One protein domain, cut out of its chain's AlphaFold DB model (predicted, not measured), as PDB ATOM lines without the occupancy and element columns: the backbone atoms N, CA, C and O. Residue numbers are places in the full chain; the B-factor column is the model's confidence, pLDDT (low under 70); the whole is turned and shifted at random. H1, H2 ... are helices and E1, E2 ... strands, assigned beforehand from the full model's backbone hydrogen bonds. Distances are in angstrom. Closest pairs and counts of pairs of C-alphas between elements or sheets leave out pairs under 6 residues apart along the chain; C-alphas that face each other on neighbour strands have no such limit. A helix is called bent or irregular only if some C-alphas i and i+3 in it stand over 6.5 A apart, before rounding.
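Overview. This is residues 2 to 95 of the 1202 residues of the protein "Salivary gland secretion 1" of Lentinula edodes (UniProt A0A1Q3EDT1). Picture a narrow antiparallel ribbon of three strands: E3 runs beside the long strand E1, and the short E2 folds back beside the last residues of E1. H1 grazes this ribbon with residues 9 to 17, H2 lies off it, and H3 lies past one end, where its residues 90 to 95 stick out, while residues 59 to 70 form a long loop toward the other end. The printed part has 94 residues, with three named helices and three named strands in the order H1, E1, E2, H2, E3, H3; the sheet runs E2, E1, E3, and the class is mixed, helices and strands. The whole is loose, with a radius of gyration of the C-alphas of 15.5 A, and elongated, with spans of 51 by 31 by 23 A.

Along the chain. Find C-alpha 9 at (14.150, 33.478, 123.880); from there H1 runs through residues 9 to 19, 15.3 A. Next comes E1, residues 28 to 36, which covers 25.7 A from C-alpha 28 at (21.092, 38.577, 117.471). E2 is residues 39 to 41, 6.2 A. H2, residues 47 to 58, spans 14.6 A and is irregular: C-alphas 53 and 56 are 7.7 A apart. E3, residues 71 to 77, spans 20.1 A, and H3, residues 85 to 95, runs 15.7 A to C-alpha 95 at (16.427, 55.424, 102.124).

Arrangement. Begin at E1, the inner strand, whose pairing is staggered: residues 28 to 34 pair with E3 and residues 34 to 36 with E2. E1 and E3 are antiparallel at 152 degrees; look for N 31 and O 74, 2.9 A apart, within hydrogen-bond range. E1 and E2 form a hairpin, antiparallel at 163 degrees, with N 36 and O 39 within range at 3.0 A. E2, H2 and E3 make a split strand-helix-strand unit, two strands running the same way with a helix between them in the chain and E1 between them in the sheet; its crossover is right-handed. H1 is on the sheet but only grazes it; its closest C-alpha pair with E1 is Leu 13 and Ile 28, 7.0 A. H2 is only just not on the sheet, with 4 pairs of C-alphas within 10 A. H1 and H2 only just touch, only at their ends, with 3 pairs of C-alphas within 8 A; H2 does so with residues 47 to 50 alone. Their closest C-alphas are those of Met 9 and Asp 47, 5.2 A, and their lines are about perpendicular at 87 degrees. H3 is not on the sheet and is apart from H1 and H2. Every O i to N i+4 pair is within hydrogen-bond range in H1 and H3, and 6 of 8 are in H2.

Size, cuts and confidence. The C-alphas farthest apart are those of Pro 63 and Arg 94, 51.9 A. The printed part has no cut. The link from H2 to E3, 12 residues, is long. Mean pLDDT of the printed part is 92.5; look for values under 70 at residues 64, 66 and 68 to 69.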
ATOM      1  N   LEU A   2       9.822  50.122 126.167       83.12
ATOM      2  CA  LEU A   2       9.356  48.895 126.836       83.12
ATOM      3  C   LEU A   2       9.021  47.799 125.817       83.12
ATOM      4  O   LEU A   2       7.975  47.850 125.174       83.12
ATOM      5  N   LEU A   3       9.888  46.791 125.706       90.31
ATOM      6  CA  LEU A   3       9.561  45.528 125.045       90.31
ATOM      7  C   LEU A   3       8.894  44.583 126.059       90.31
ATOM      8  O   LEU A   3       9.467  44.366 127.126       90.31
ATOM      9  N   PRO A   4       7.725  43.987 125.753       93.88
ATOM     10  CA  PRO A   4       7.132  42.976 126.622       93.88
ATOM     11  C   PRO A   4       8.026  41.729 126.691       93.88
ATOM     12  O   PRO A   4       8.693  41.376 125.715       93.88
ATOM     13  N   LEU A   5       8.034  41.069 127.851       95.50
ATOM     14  CA  LEU A   5       8.808  39.852 128.089       95.50
ATOM     15  C   LEU A   5       8.066  38.630 127.527       95.50
ATOM     16  O   LEU A   5       6.901  38.402 127.855       95.50
ATOM     17  N   PHE A   6       8.728  37.835 126.688       96.94
ATOM     18  CA  PHE A   6       8.136  36.653 126.054       96.94
ATOM     19  C   PHE A   6       8.553  35.338 126.743       96.94
ATOM     20  O   PHE A   6       9.721  35.192 127.104       96.94
ATOM     21  N   PRO A   7       7.669  34.319 126.819       96.56
ATOM     22  CA  PRO A   7       7.978  33.011 127.420       96.56
ATOM     23  C   PRO A   7       9.098  32.185 126.758       96.56
ATOM     24  O   PRO A   7       9.392  31.086 127.209       96.56
ATOM     25  N   THR A   8       9.704  32.647 125.660       97.31
ATOM     26  CA  THR A   8      10.804  31.955 124.961       97.31
ATOM     27  C   THR A   8      11.822  32.967 124.453       97.31
ATOM     28  O   THR A   8      11.434  34.066 124.034       97.31
ATOM     29  N   MET A   9      13.106  32.592 124.403       96.94
ATOM     30  CA  MET A   9      14.150  33.478 123.880       96.94
ATOM     31  C   MET A   9      13.873  33.805 122.410       96.94
ATOM     32  O   MET A   9      14.000  34.954 121.992       96.94
ATOM     33  N   TYR A  10      13.410  32.824 121.626       97.75
ATOM     34  CA  TYR A  10      12.996  33.050 120.238       97.75
ATOM     35  C   TYR A  10      11.856  34.078 120.116       97.75
ATOM     36  O   TYR A  10      11.866  34.897 119.192       97.75
ATOM     37  N   GLY A  11      10.901  34.083 121.054       97.31
ATOM     38  CA  GLY A  11       9.865  35.112 121.155       97.31
ATOM     39  C   GLY A  11      10.454  36.502 121.400       97.31
ATOM     40  O   GLY A  11      10.140  37.430 120.652       97.31
ATOM     41  N   GLN A  12      11.367  36.630 122.369       97.50
ATOM     42  CA  GLN A  12      12.020  37.905 122.688       97.50
ATOM     43  C   GLN A  12      12.855  38.429 121.514       97.50
ATOM     44  O   GLN A  12      12.703  39.580 121.105       97.50
ATOM     45  N   LEU A  13      13.684  37.569 120.916       97.69
ATOM     46  CA  LEU A  13      14.484  37.893 119.734       97.69
ATOM     47  C   LEU A  13      13.597  38.307 118.553       97.69
ATOM     48  O   LEU A  13      13.934  39.247 117.838       97.69
ATOM     49  N   SER A  14      12.441  37.661 118.369       97.94
ATOM     50  CA  SER A  14      11.462  38.030 117.332       97.94
ATOM     51  C   SER A  14      10.771  39.371 117.603       97.94
ATOM     52  O   SER A  14      10.325  40.022 116.657       97.94
ATOM     53  N   ALA A  15      10.667  39.787 118.868       97.06
ATOM     54  CA  ALA A  15      10.170  41.106 119.248       97.06
ATOM     55  C   ALA A  15      11.226  42.185 118.967       97.06
ATOM     56  O   ALA A  15      10.933  43.139 118.253       97.06
ATOM     57  N   ILE A  16      12.469  41.969 119.418       97.31
ATOM     58  CA  ILE A  16      13.627  42.841 119.144       97.31
ATOM     59  C   ILE A  16      13.815  43.020 117.628       97.31
ATOM     60  O   ILE A  16      13.891  44.144 117.141       97.31
ATOM     61  N   ALA A  17      13.809  41.928 116.857       97.56
ATOM     62  CA  ALA A  17      13.956  41.990 115.403       97.56
ATOM     63  C   ALA A  17      12.821  42.760 114.711       97.56
ATOM     64  O   ALA A  17      13.068  43.445 113.723       97.56
ATOM     65  N   ARG A  18      11.590  42.693 115.233       96.88
ATOM     66  CA  ARG A  18      10.471  43.484 114.706       96.88
ATOM     67  C   ARG A  18      10.615  44.968 115.037       96.88
ATOM     68  O   ARG A  18      10.357  45.790 114.169       96.88
ATOM     69  N   GLU A  19      11.019  45.291 116.261       96.19
ATOM     70  CA  GLU A  19      11.114  46.670 116.750       96.19
ATOM     71  C   GLU A  19      12.210  47.460 116.022       96.19
ATOM     72  O   GLU A  19      11.964  48.536 115.483       96.19
ATOM     73  N   PHE A  20      13.406  46.879 115.907       95.88
ATOM     74  CA  PHE A  20      14.545  47.492 115.213       95.88
ATOM     75  C   PHE A  20      14.554  47.227 113.691       95.88
ATOM     76  O   PHE A  20      15.533  47.529 113.009       95.88
ATOM     77  N   ASN A  21      13.467  46.666 113.139       96.56
ATOM     78  CA  ASN A  21      13.323  46.290 111.725       96.56
ATOM     79  C   ASN A  21      14.490  45.434 111.174       96.56
ATOM     80  O   ASN A  21      14.898  45.569 110.017       96.56
ATOM     81  N   PHE A  22      15.031  44.526 111.992       97.50
ATOM     82  CA  PHE A  22      16.059  43.576 111.572       97.50
ATOM     83  C   PHE A  22      15.446  42.473 110.679       97.50
ATOM     84  O   PHE A  22      14.491  41.813 111.097       97.50
ATOM     85  N   PRO A  23      16.000  42.181 109.482       97.38
ATOM     86  CA  PRO A  23      15.435  41.185 108.560       97.38
ATOM     87  C   PRO A  23      15.391  39.735 109.075       97.38
ATOM     88  O   PRO A  23      14.747  38.885 108.457       97.38
ATOM     89  N   SER A  24      16.098  39.408 110.162       98.12
ATOM     90  CA  SER A  24      16.068  38.090 110.800       98.12
ATOM     91  C   SER A  24      16.529  38.167 112.256       98.12
ATOM     92  O   SER A  24      17.336  39.020 112.613       98.12
ATOM     93  N   THR A  25      16.093  37.213 113.080       98.19
ATOM     94  CA  THR A  25      16.643  36.977 114.424       98.19
ATOM     95  C   THR A  25      18.035  36.334 114.401       98.19
ATOM     96  O   THR A  25      18.755  36.380 115.395       98.19
ATOM     97  N   THR A  26      18.438  35.739 113.271       98.00
ATOM     98  CA  THR A  26      19.724  35.038 113.119       98.00
ATOM     99  C   THR A  26      20.902  35.970 113.409       98.00
ATOM    100  O   THR A  26      21.111  36.934 112.677       98.00
ATOM    101  N   GLY A  27      21.696  35.665 114.438       97.31
ATOM    102  CA  GLY A  27      22.875  36.447 114.830       97.31
ATOM    103  C   GLY A  27      22.627  37.528 115.884       97.31
ATOM    104  O   GLY A  27      23.596  38.047 116.428       97.31
ATOM    105  N   ILE A  28      21.373  37.812 116.249       98.12
ATOM    106  CA  ILE A  28      21.092  38.577 117.471       98.12
ATOM    107  C   ILE A  28      21.446  37.690 118.675       98.12
ATOM    108  O   ILE A  28      21.043  36.525 118.739       98.12
ATOM    109  N   CYS A  29      22.210  38.232 119.617       98.06
ATOM    110  CA  CYS A  29      22.617  37.565 120.851       98.06
ATOM    111  C   CYS A  29      22.136  38.381 122.054       98.06
ATOM    112  O   CYS A  29      22.174  39.606 121.997       98.06
ATOM    113  N   LEU A  30      21.721  37.722 123.138       97.69
ATOM    114  CA  LEU A  30      21.412  38.379 124.412       97.69
ATOM    115  C   LEU A  30      22.522  38.092 125.424       97.69
ATOM    116  O   LEU A  30      23.021  36.964 125.482       97.69
ATOM    117  N   TYR A  31      22.856  39.081 126.247       97.31
ATOM    118  CA  TYR A  31      23.738  38.938 127.403       97.31
ATOM    119  C   TYR A  31      23.011  39.419 128.658       97.31
ATOM    120  O   TYR A  31      22.323  40.439 128.629       97.31
ATOM    121  N   PHE A  32      23.156  38.684 129.759       96.06
ATOM    122  CA  PHE A  32      22.619  39.081 131.060       96.06
ATOM    123  C   PHE A  32      23.749  39.672 131.895       96.06
ATOM    124  O   PHE A  32      24.698  38.968 132.220       96.06
ATOM    125  N   HIS A  33      23.670  40.964 132.195       94.94
ATOM    126  CA  HIS A  33      24.644  41.692 132.995       94.94
ATOM    127  C   HIS A  33      24.139  41.702 134.435       94.94
ATOM    128  O   HIS A  33      23.159  42.385 134.739       94.94
ATOM    129  N   PHE A  34      24.804  40.953 135.309       93.81
ATOM    130  CA  PHE A  34      24.515  40.931 136.741       93.81
ATOM    131  C   PHE A  34      25.790  41.196 137.543       93.81
ATOM    132  O   PHE A  34      26.906  40.998 137.056       93.81
ATOM    133  N   THR A  35      25.623  41.705 138.760       92.44
ATOM    134  CA  THR A  35      26.729  42.173 139.601       92.44
ATOM    135  C   THR A  35      26.652  41.499 140.962       92.44
ATOM    136  O   THR A  35      25.930  41.950 141.849       92.44
ATOM    137  N   GLU A  36      27.379  40.398 141.125       92.19
ATOM    138  CA  GLU A  36      27.346  39.575 142.335       92.19
ATOM    139  C   GLU A  36      28.666  39.735 143.098       92.19
ATOM    140  O   GLU A  36      29.743  39.576 142.526       92.19
ATOM    141  N   ASN A  37      28.605  40.097 144.384       92.56
ATOM    142  CA  ASN A  37      29.788  40.322 145.233       92.56
ATOM    143  C   ASN A  37      30.823  41.307 144.634       92.56
ATOM    144  O   ASN A  37      32.029  41.161 144.826       92.56
ATOM    145  N   GLY A  38      30.354  42.304 143.872       91.38
ATOM    146  CA  GLY A  38      31.193  43.275 143.156       91.38
ATOM    147  C   GLY A  38      31.821  42.760 141.853       91.38
ATOM    148  O   GLY A  38      32.455  43.534 141.138       91.38
ATOM    149  N   ILE A  39      31.627  41.484 141.504       91.81
ATOM    150  CA  ILE A  39      32.069  40.899 140.236       91.81
ATOM    151  C   ILE A  39      30.962  41.103 139.199       91.81
ATOM    152  O   ILE A  39      29.839  40.623 139.356       91.81
ATOM    153  N   THR A  40      31.277  41.821 138.121       93.62
ATOM    154  CA  THR A  40      30.353  42.045 137.007       93.62
ATOM    155  C   THR A  40      30.457  40.890 136.008       93.62
ATOM    156  O   THR A  40      31.500  40.660 135.393       93.62
ATOM    157  N   ALA A  41      29.378  40.126 135.854       92.81
ATOM    158  CA  ALA A  41      29.320  38.965 134.974       92.81
ATOM    159  C   ALA A  41      28.334  39.213 133.826       92.81
ATOM    160  O   ALA A  41      27.220  39.689 134.037       92.81
ATOM    161  N   THR A  42      28.750  38.879 132.600       96.56
ATOM    162  CA  THR A  42      27.971  39.118 131.371       96.56
ATOM    163  C   THR A  42      27.812  37.848 130.510       96.56
ATOM    164  O   THR A  42      28.230  37.839 129.344       96.56
ATOM    165  N   PRO A  43      27.296  36.719 131.043       96.62
ATOM    166  CA  PRO A  43      27.061  35.515 130.248       96.62
ATOM    167  C   PRO A  43      26.084  35.761 129.093       96.62
ATOM    168  O   PRO A  43      25.104  36.500 129.209       96.62
ATOM    169  N   ARG A  44      26.329  35.074 127.972       96.44
ATOM    170  CA  ARG A  44      25.370  34.974 126.868       96.44
ATOM    171  C   ARG A  44      24.195  34.100 127.304       96.44
ATOM    172  O   ARG A  44      24.408  32.970 127.732       96.44
ATOM    173  N   ILE A  45      22.975  34.595 127.133       97.38
ATOM    174  CA  ILE A  45      21.751  33.848 127.442       97.38
ATOM    175  C   ILE A  45      21.492  32.828 126.319       97.38
ATOM    176  O   ILE A  45      21.519  33.190 125.137       97.38
ATOM    177  N   SER A  46      21.259  31.560 126.669       97.44
ATOM    178  CA  SER A  46      20.720  30.535 125.762       97.44
ATOM    179  C   SER A  46      19.201  30.376 125.941       97.44
ATOM    180  O   SER A  46      18.627  30.964 126.856       97.44
ATOM    181  N   ASP A  47      18.521  29.585 125.103       96.06
ATOM    182  CA  ASP A  47      17.072  29.356 125.278       96.06
ATOM    183  C   ASP A  47      16.794  28.576 126.579       96.06
ATOM    184  O   ASP A  47      15.832  28.867 127.287       96.06
ATOM    185  N   GLU A  48      17.697  27.672 126.971       96.06
ATOM    186  CA  GLU A  48      17.671  26.985 128.267       96.06
ATOM    187  C   GLU A  48      17.873  27.967 129.431       96.06
ATOM    188  O   GLU A  48      17.117  27.930 130.403       96.06
ATOM    189  N   SER A  49      18.844  28.887 129.326       95.12
ATOM    190  CA  SER A  49      19.034  29.940 130.334       95.12
ATOM    191  C   SER A  49      17.816  30.858 130.434       95.12
ATOM    192  O   SER A  49      17.426  31.214 131.537       95.12
ATOM    193  N   TRP A  50      17.173  31.207 129.315       95.94
ATOM    194  CA  TRP A  50      15.961  32.033 129.312       95.94
ATOM    195  C   TRP A  50      14.824  31.382 130.111       95.94
ATOM    196  O   TRP A  50      14.170  32.057 130.906       95.94
ATOM    197  N   GLN A  51      14.635  30.063 129.967       94.69
ATOM    198  CA  GLN A  51      13.684  29.316 130.798       94.69
ATOM    199  C   GLN A  51      14.111  29.282 132.271       94.69
ATOM    200  O   GLN A  51      13.297  29.557 133.147       94.69
ATOM    201  N   MET A  52      15.381  28.992 132.574       92.62
ATOM    202  CA  MET A  52      15.862  28.978 133.964       92.62
ATOM    203  C   MET A  52      15.684  30.329 134.670       92.62
ATOM    204  O   MET A  52      15.366  30.348 135.853       92.62
ATOM    205  N   ILE A  53      15.880  31.435 133.950       93.25
ATOM    206  CA  ILE A  53      15.901  32.785 134.521       93.25
ATOM    207  C   ILE A  53      14.475  33.352 134.696       93.25
ATOM    208  O   ILE A  53      14.214  33.954 135.734       93.25
ATOM    209  N   TRP A  54      13.540  33.123 133.756       94.00
ATOM    210  CA  TRP A  54      12.173  33.690 133.818       94.00
ATOM    211  C   TRP A  54      11.021  32.682 133.995       94.00
ATOM    212  O   TRP A  54       9.860  33.094 133.978       94.00
ATOM    213  N   SER A  55      11.273  31.379 134.154       92.12
ATOM    214  CA  SER A  55      10.196  30.377 134.335       92.12
ATOM    215  C   SER A  55       9.242  30.720 135.481       92.12
ATOM    216  O   SER A  55       8.037  30.594 135.315       92.12
ATOM    217  N   ASN A  56       9.761  31.247 136.590       91.50
ATOM    218  CA  ASN A  56       8.988  31.730 137.740       91.50
ATOM    219  C   ASN A  56       8.056  32.930 137.446       91.50
ATOM    220  O   ASN A  56       7.111  33.153 138.200       91.50
ATOM    221  N   VAL A  57       8.302  33.699 136.378       92.38
ATOM    222  CA  VAL A  57       7.438  34.810 135.928       92.38
ATOM    223  C   VAL A  57       6.259  34.288 135.103       92.38
ATOM    224  O   VAL A  57       5.169  34.855 135.149       92.38
ATOM    225  N   PHE A  58       6.467  33.206 134.344       93.06
ATOM    226  CA  PHE A  58       5.459  32.636 133.443       93.06
ATOM    227  C   PHE A  58       4.683  31.458 134.048       93.06
ATOM    228  O   PHE A  58       3.543  31.222 133.649       93.06
ATOM    229  N   ASP A  59       5.272  30.742 135.005       92.94
ATOM    230  CA  ASP A  59       4.669  29.626 135.730       92.94
ATOM    231  C   ASP A  59       4.946  29.759 137.246       92.94
ATOM    232  O   ASP A  59       6.035  29.419 137.722       92.94
ATOM    233  N   PRO A  60       3.964  30.234 138.039       87.69
ATOM    234  CA  PRO A  60       4.124  30.415 139.480       87.69
ATOM    235  C   PRO A  60       4.096  29.096 140.275       87.69
ATOM    236  O   PRO A  60       4.184  29.137 141.502       87.69
ATOM    237  N   SER A  61       3.953  27.929 139.629       89.81
ATOM    238  CA  SER A  61       3.923  26.631 140.324       89.81
ATOM    239  C   SER A  61       5.306  26.117 140.744       89.81
ATOM    240  O   SER A  61       5.395  25.229 141.595       89.81
ATOM    241  N   PHE A  62       6.389  26.682 140.198       79.00
ATOM    242  CA  PHE A  62       7.757  26.273 140.511       79.00
ATOM    243  C   PHE A  62       8.397  27.165 141.590       79.00
ATOM    244  O   PHE A  62       8.710  28.324 141.310       79.00
ATOM    245  N   PRO A  63       8.709  26.635 142.794       78.50
ATOM    246  CA  PRO A  63       9.522  27.322 143.797       78.50
ATOM    247  C   PRO A  63      11.013  27.269 143.410       78.50
ATOM    248  O   PRO A  63      11.853  26.735 144.134       78.50
ATOM    249  N   ALA A  64      11.338  27.770 142.217       69.25
ATOM    250  CA  ALA A  64      12.709  27.910 141.749       69.25
ATOM    251  C   ALA A  64      13.439  28.996 142.566       69.25
ATOM    252  O   ALA A  64      12.806  29.986 142.953       69.25
ATOM    253  N   PRO A  65      14.758  28.861 142.811       73.00
ATOM    254  CA  PRO A  65      15.540  29.938 143.406       73.00
ATOM    255  C   PRO A  65      15.422  31.178 142.514       73.00
ATOM    256  O   PRO A  65      15.761  31.137 141.331       73.00
ATOM    257  N   ARG A  66      14.889  32.271 143.069       69.50
ATOM    258  CA  ARG A  66      14.749  33.531 142.335       69.50
ATOM    259  C   ARG A  66      16.149  34.044 142.006       69.50
ATOM    260  O   ARG A  66      16.932  34.300 142.915       69.50
ATOM    261  N   VAL A  67      16.447  34.205 140.717       71.25
ATOM    262  CA  VAL A  67      17.618  34.973 140.274       71.25
ATOM    263  C   VAL A  67      17.506  36.373 140.898       71.25
ATOM    264  O   VAL A  67      16.397  36.921 140.886       71.25
ATOM    265  N   PRO A  68      18.579  36.948 141.478       68.31
ATOM    266  CA  PRO A  68      18.515  38.282 142.066       68.31
ATOM    267  C   PRO A  68      17.977  39.290 141.044       68.31
ATOM    268  O   PRO A  68      18.396  39.312 139.888       68.31
ATOM    269  N   ILE A  69      17.017  40.107 141.484       63.62
ATOM    270  CA  ILE A  69      16.156  40.941 140.623       63.62
ATOM    271  C   ILE A  69      16.952  42.036 139.878       63.62
ATOM    272  O   ILE A  69      16.497  42.577 138.869       63.62
ATOM    273  N   VAL A  70      18.169  42.332 140.339       74.50
ATOM    274  CA  VAL A  70      19.059  43.362 139.795       74.50
ATOM    275  C   VAL A  70      19.921  42.794 138.660       74.50
ATOM    276  O   VAL A  70      21.001  42.246 138.885       74.50
ATOM    277  N   GLY A  71      19.465  42.956 137.416       83.50
ATOM    278  CA  GLY A  71      20.256  42.618 136.231       83.50
ATOM    279  C   GLY A  71      19.753  43.281 134.947       83.50
ATOM    280  O   GLY A  71      18.550  43.418 134.727       83.50
ATOM    281  N   LYS A  72      20.682  43.680 134.073       91.88
ATOM    282  CA  LYS A  72      20.396  44.324 132.781       91.88
ATOM    283  C   LYS A  72      20.535  43.307 131.647       91.88
ATOM    284  O   LYS A  72      21.571  42.664 131.516       91.88
ATOM    285  N   VAL A  73      19.526  43.184 130.785       94.31
ATOM    286  CA  VAL A  73      19.657  42.424 129.529       94.31
ATOM    287  C   VAL A  73      20.120  43.369 128.424       94.31
ATOM    288  O   VAL A  73      19.404  44.306 128.072       94.31
ATOM    289  N   GLU A  74      21.296  43.111 127.855       95.44
ATOM    290  CA  GLU A  74      21.769  43.777 126.635       95.44
ATOM    291  C   GLU A  74      21.638  42.838 125.428       95.44
ATOM    292  O   GLU A  74      21.632  41.611 125.572       95.44
ATOM    293  N   PHE A  75      21.533  43.406 124.222       96.81
ATOM    294  CA  PHE A  75      21.575  42.639 122.978       96.81
ATOM    295  C   PHE A  75      22.689  43.130 122.049       96.81
ATOM    296  O   PHE A  75      22.997  44.317 121.984       96.81
ATOM    297  N   ASP A  76      23.274  42.187 121.320       97.56
ATOM    298  CA  ASP A  76      24.419  42.359 120.424       97.56
ATOM    299  C   ASP A  76      24.101  41.718 119.066       97.56
ATOM    300  O   ASP A  76      23.226  40.849 118.962       97.56
ATOM    301  N   ILE A  77      24.828  42.114 118.027       98.00
ATOM    302  CA  ILE A  77      24.689  41.567 116.677       98.00
ATOM    303  C   ILE A  77      26.002  40.875 116.312       98.00
ATOM    304  O   ILE A  77      26.967  41.512 115.889       98.00
ATOM    305  N   ASP A  78      26.032  39.547 116.423       97.38
ATOM    306  CA  ASP A  78      27.157  38.750 115.944       97.38
ATOM    307  C   ASP A  78      27.184  38.779 114.411       97.38
ATOM    308  O   ASP A  78      26.511  37.999 113.730       97.38
ATOM    309  N   ILE A  79      28.006  39.681 113.877       96.94
ATOM    310  CA  ILE A  79      28.203  39.949 112.446       96.94
ATOM    311  C   ILE A  79      28.574  38.670 111.662       96.94
ATOM    312  O   ILE A  79      28.284  38.578 110.468       96.94
ATOM    313  N   ARG A  80      29.155  37.641 112.305       96.62
ATOM    314  CA  ARG A  80      29.485  36.357 111.651       96.62
ATOM    315  C   ARG A  80      28.231  35.541 111.315       96.62
ATOM    316  O   ARG A  80      28.209  34.827 110.312       96.62
ATOM    317  N   HIS A  81      27.190  35.661 112.137       97.50
ATOM    318  CA  HIS A  81      25.911  34.962 111.982       97.50
ATOM    319  C   HIS A  81      24.827  35.852 111.352       97.50
ATOM    320  O   HIS A  81      24.017  35.370 110.555       97.50
ATOM    321  N   ALA A  82      24.841  37.154 111.640       97.62
ATOM    322  CA  ALA A  82      23.918  38.156 111.118       97.62
ATOM    323  C   ALA A  82      24.231  38.529 109.656       97.62
ATOM    324  O   ALA A  82      24.550  39.671 109.335       97.62
ATOM    325  N   ARG A  83      24.090  37.570 108.728       97.56
ATOM    326  CA  ARG A  83      24.319  37.772 107.277       97.56
ATOM    327  C   ARG A  83      23.471  38.891 106.649       97.56
ATOM    328  O   ARG A  83      23.779  39.346 105.554       97.56
ATOM    329  N   TRP A  84      22.409  39.321 107.328       97.06
ATOM    330  CA  TRP A  84      21.567  40.454 106.947       97.06
ATOM    331  C   TRP A  84      22.154  41.819 107.338       97.06
ATOM    332  O   TRP A  84      21.761  42.811 106.738       97.06
ATOM    333  N   TYR A  85      23.085  41.895 108.296       97.38
ATOM    334  CA  TYR A  85      23.571  43.149 108.891       97.38
ATOM    335  C   TYR A  85      24.149  44.118 107.849       97.38
ATOM    336  O   TYR A  85      23.720  45.267 107.763       97.38
ATOM    337  N   SER A  86      25.039  43.630 106.979       96.31
ATOM    338  CA  SER A  86      25.629  44.434 105.900       96.31
ATOM    339  C   SER A  86      24.593  44.921 104.880       96.31
ATOM    340  O   SER A  86      24.757  45.995 104.308       96.31
ATOM    341  N   ALA A  87      23.523  44.150 104.651       95.88
ATOM    342  CA  ALA A  87      22.433  44.542 103.759       95.88
ATOM    343  C   ALA A  87      21.486  45.551 104.426       95.88
ATOM    344  O   ALA A  87      21.061  46.492 103.769       95.88
ATOM    345  N   TRP A  88      21.213  45.384 105.723       95.62
ATOM    346  CA  TRP A  88      20.368  46.261 106.538       95.62
ATOM    347  C   TRP A  88      20.982  47.663 106.693       95.62
ATOM    348  O   TRP A  88      20.304  48.653 106.422       95.62
ATOM    349  N   ILE A  89      22.288  47.750 106.984       95.31
ATOM    350  CA  ILE A  89      23.037  49.022 106.956       95.31
ATOM    351  C   ILE A  89      23.051  49.625 105.540       95.31
ATOM    352  O   ILE A  89      22.841  50.823 105.365       95.31
ATOM    353  N   ALA A  90      23.247  48.811 104.497       94.56
ATOM    354  CA  ALA A  90      23.211  49.312 103.124       94.56
ATOM    355  C   ALA A  90      21.816  49.806 102.687       94.56
ATOM    356  O   ALA A  90      21.744  50.688 101.831       94.56
ATOM    357  N   SER A  91      20.720  49.275 103.244       92.25
ATOM    358  CA  SER A  91      19.361  49.772 102.976       92.25
ATOM    359  C   SER A  91      19.049  51.071 103.714       92.25
ATOM    360  O   SER A  91      18.554  51.996 103.074       92.25
ATOM    361  N   THR A  92      19.398  51.203 105.000       86.44
ATOM    362  CA  THR A  92      19.149  52.451 105.749       86.44
ATOM    363  C   THR A  92      19.945  53.630 105.182       86.44
ATOM    364  O   THR A  92      19.443  54.751 105.148       86.44
ATOM    365  N   HIS A  93      21.134  53.385 104.616       84.31
ATOM    366  CA  HIS A  93      21.864  54.400 103.848       84.31
ATOM    367  C   HIS A  93      21.202  54.791 102.512       84.31
ATOM    368  O   HIS A  93      21.403  55.916 102.063       84.31
ATOM    369  N   ARG A  94      20.430  53.909 101.859       83.81
ATOM    370  CA  ARG A  94      19.738  54.241 100.595       83.81
ATOM    371  C   ARG A  94      18.475  55.055 100.817       83.81
ATOM    372  O   ARG A  94      18.255  56.015 100.090       83.81
ATOM    373  N   GLU A  95      17.689  54.725 101.840       77.12
ATOM    374  CA  GLU A  95      16.427  55.424 102.124       77.12
ATOM    375  C   GLU A  95      16.619  56.928 102.400       77.12
ATOM    376  O   GLU A  95      15.714  57.708 102.123       77.12
TER     377      GLU A  95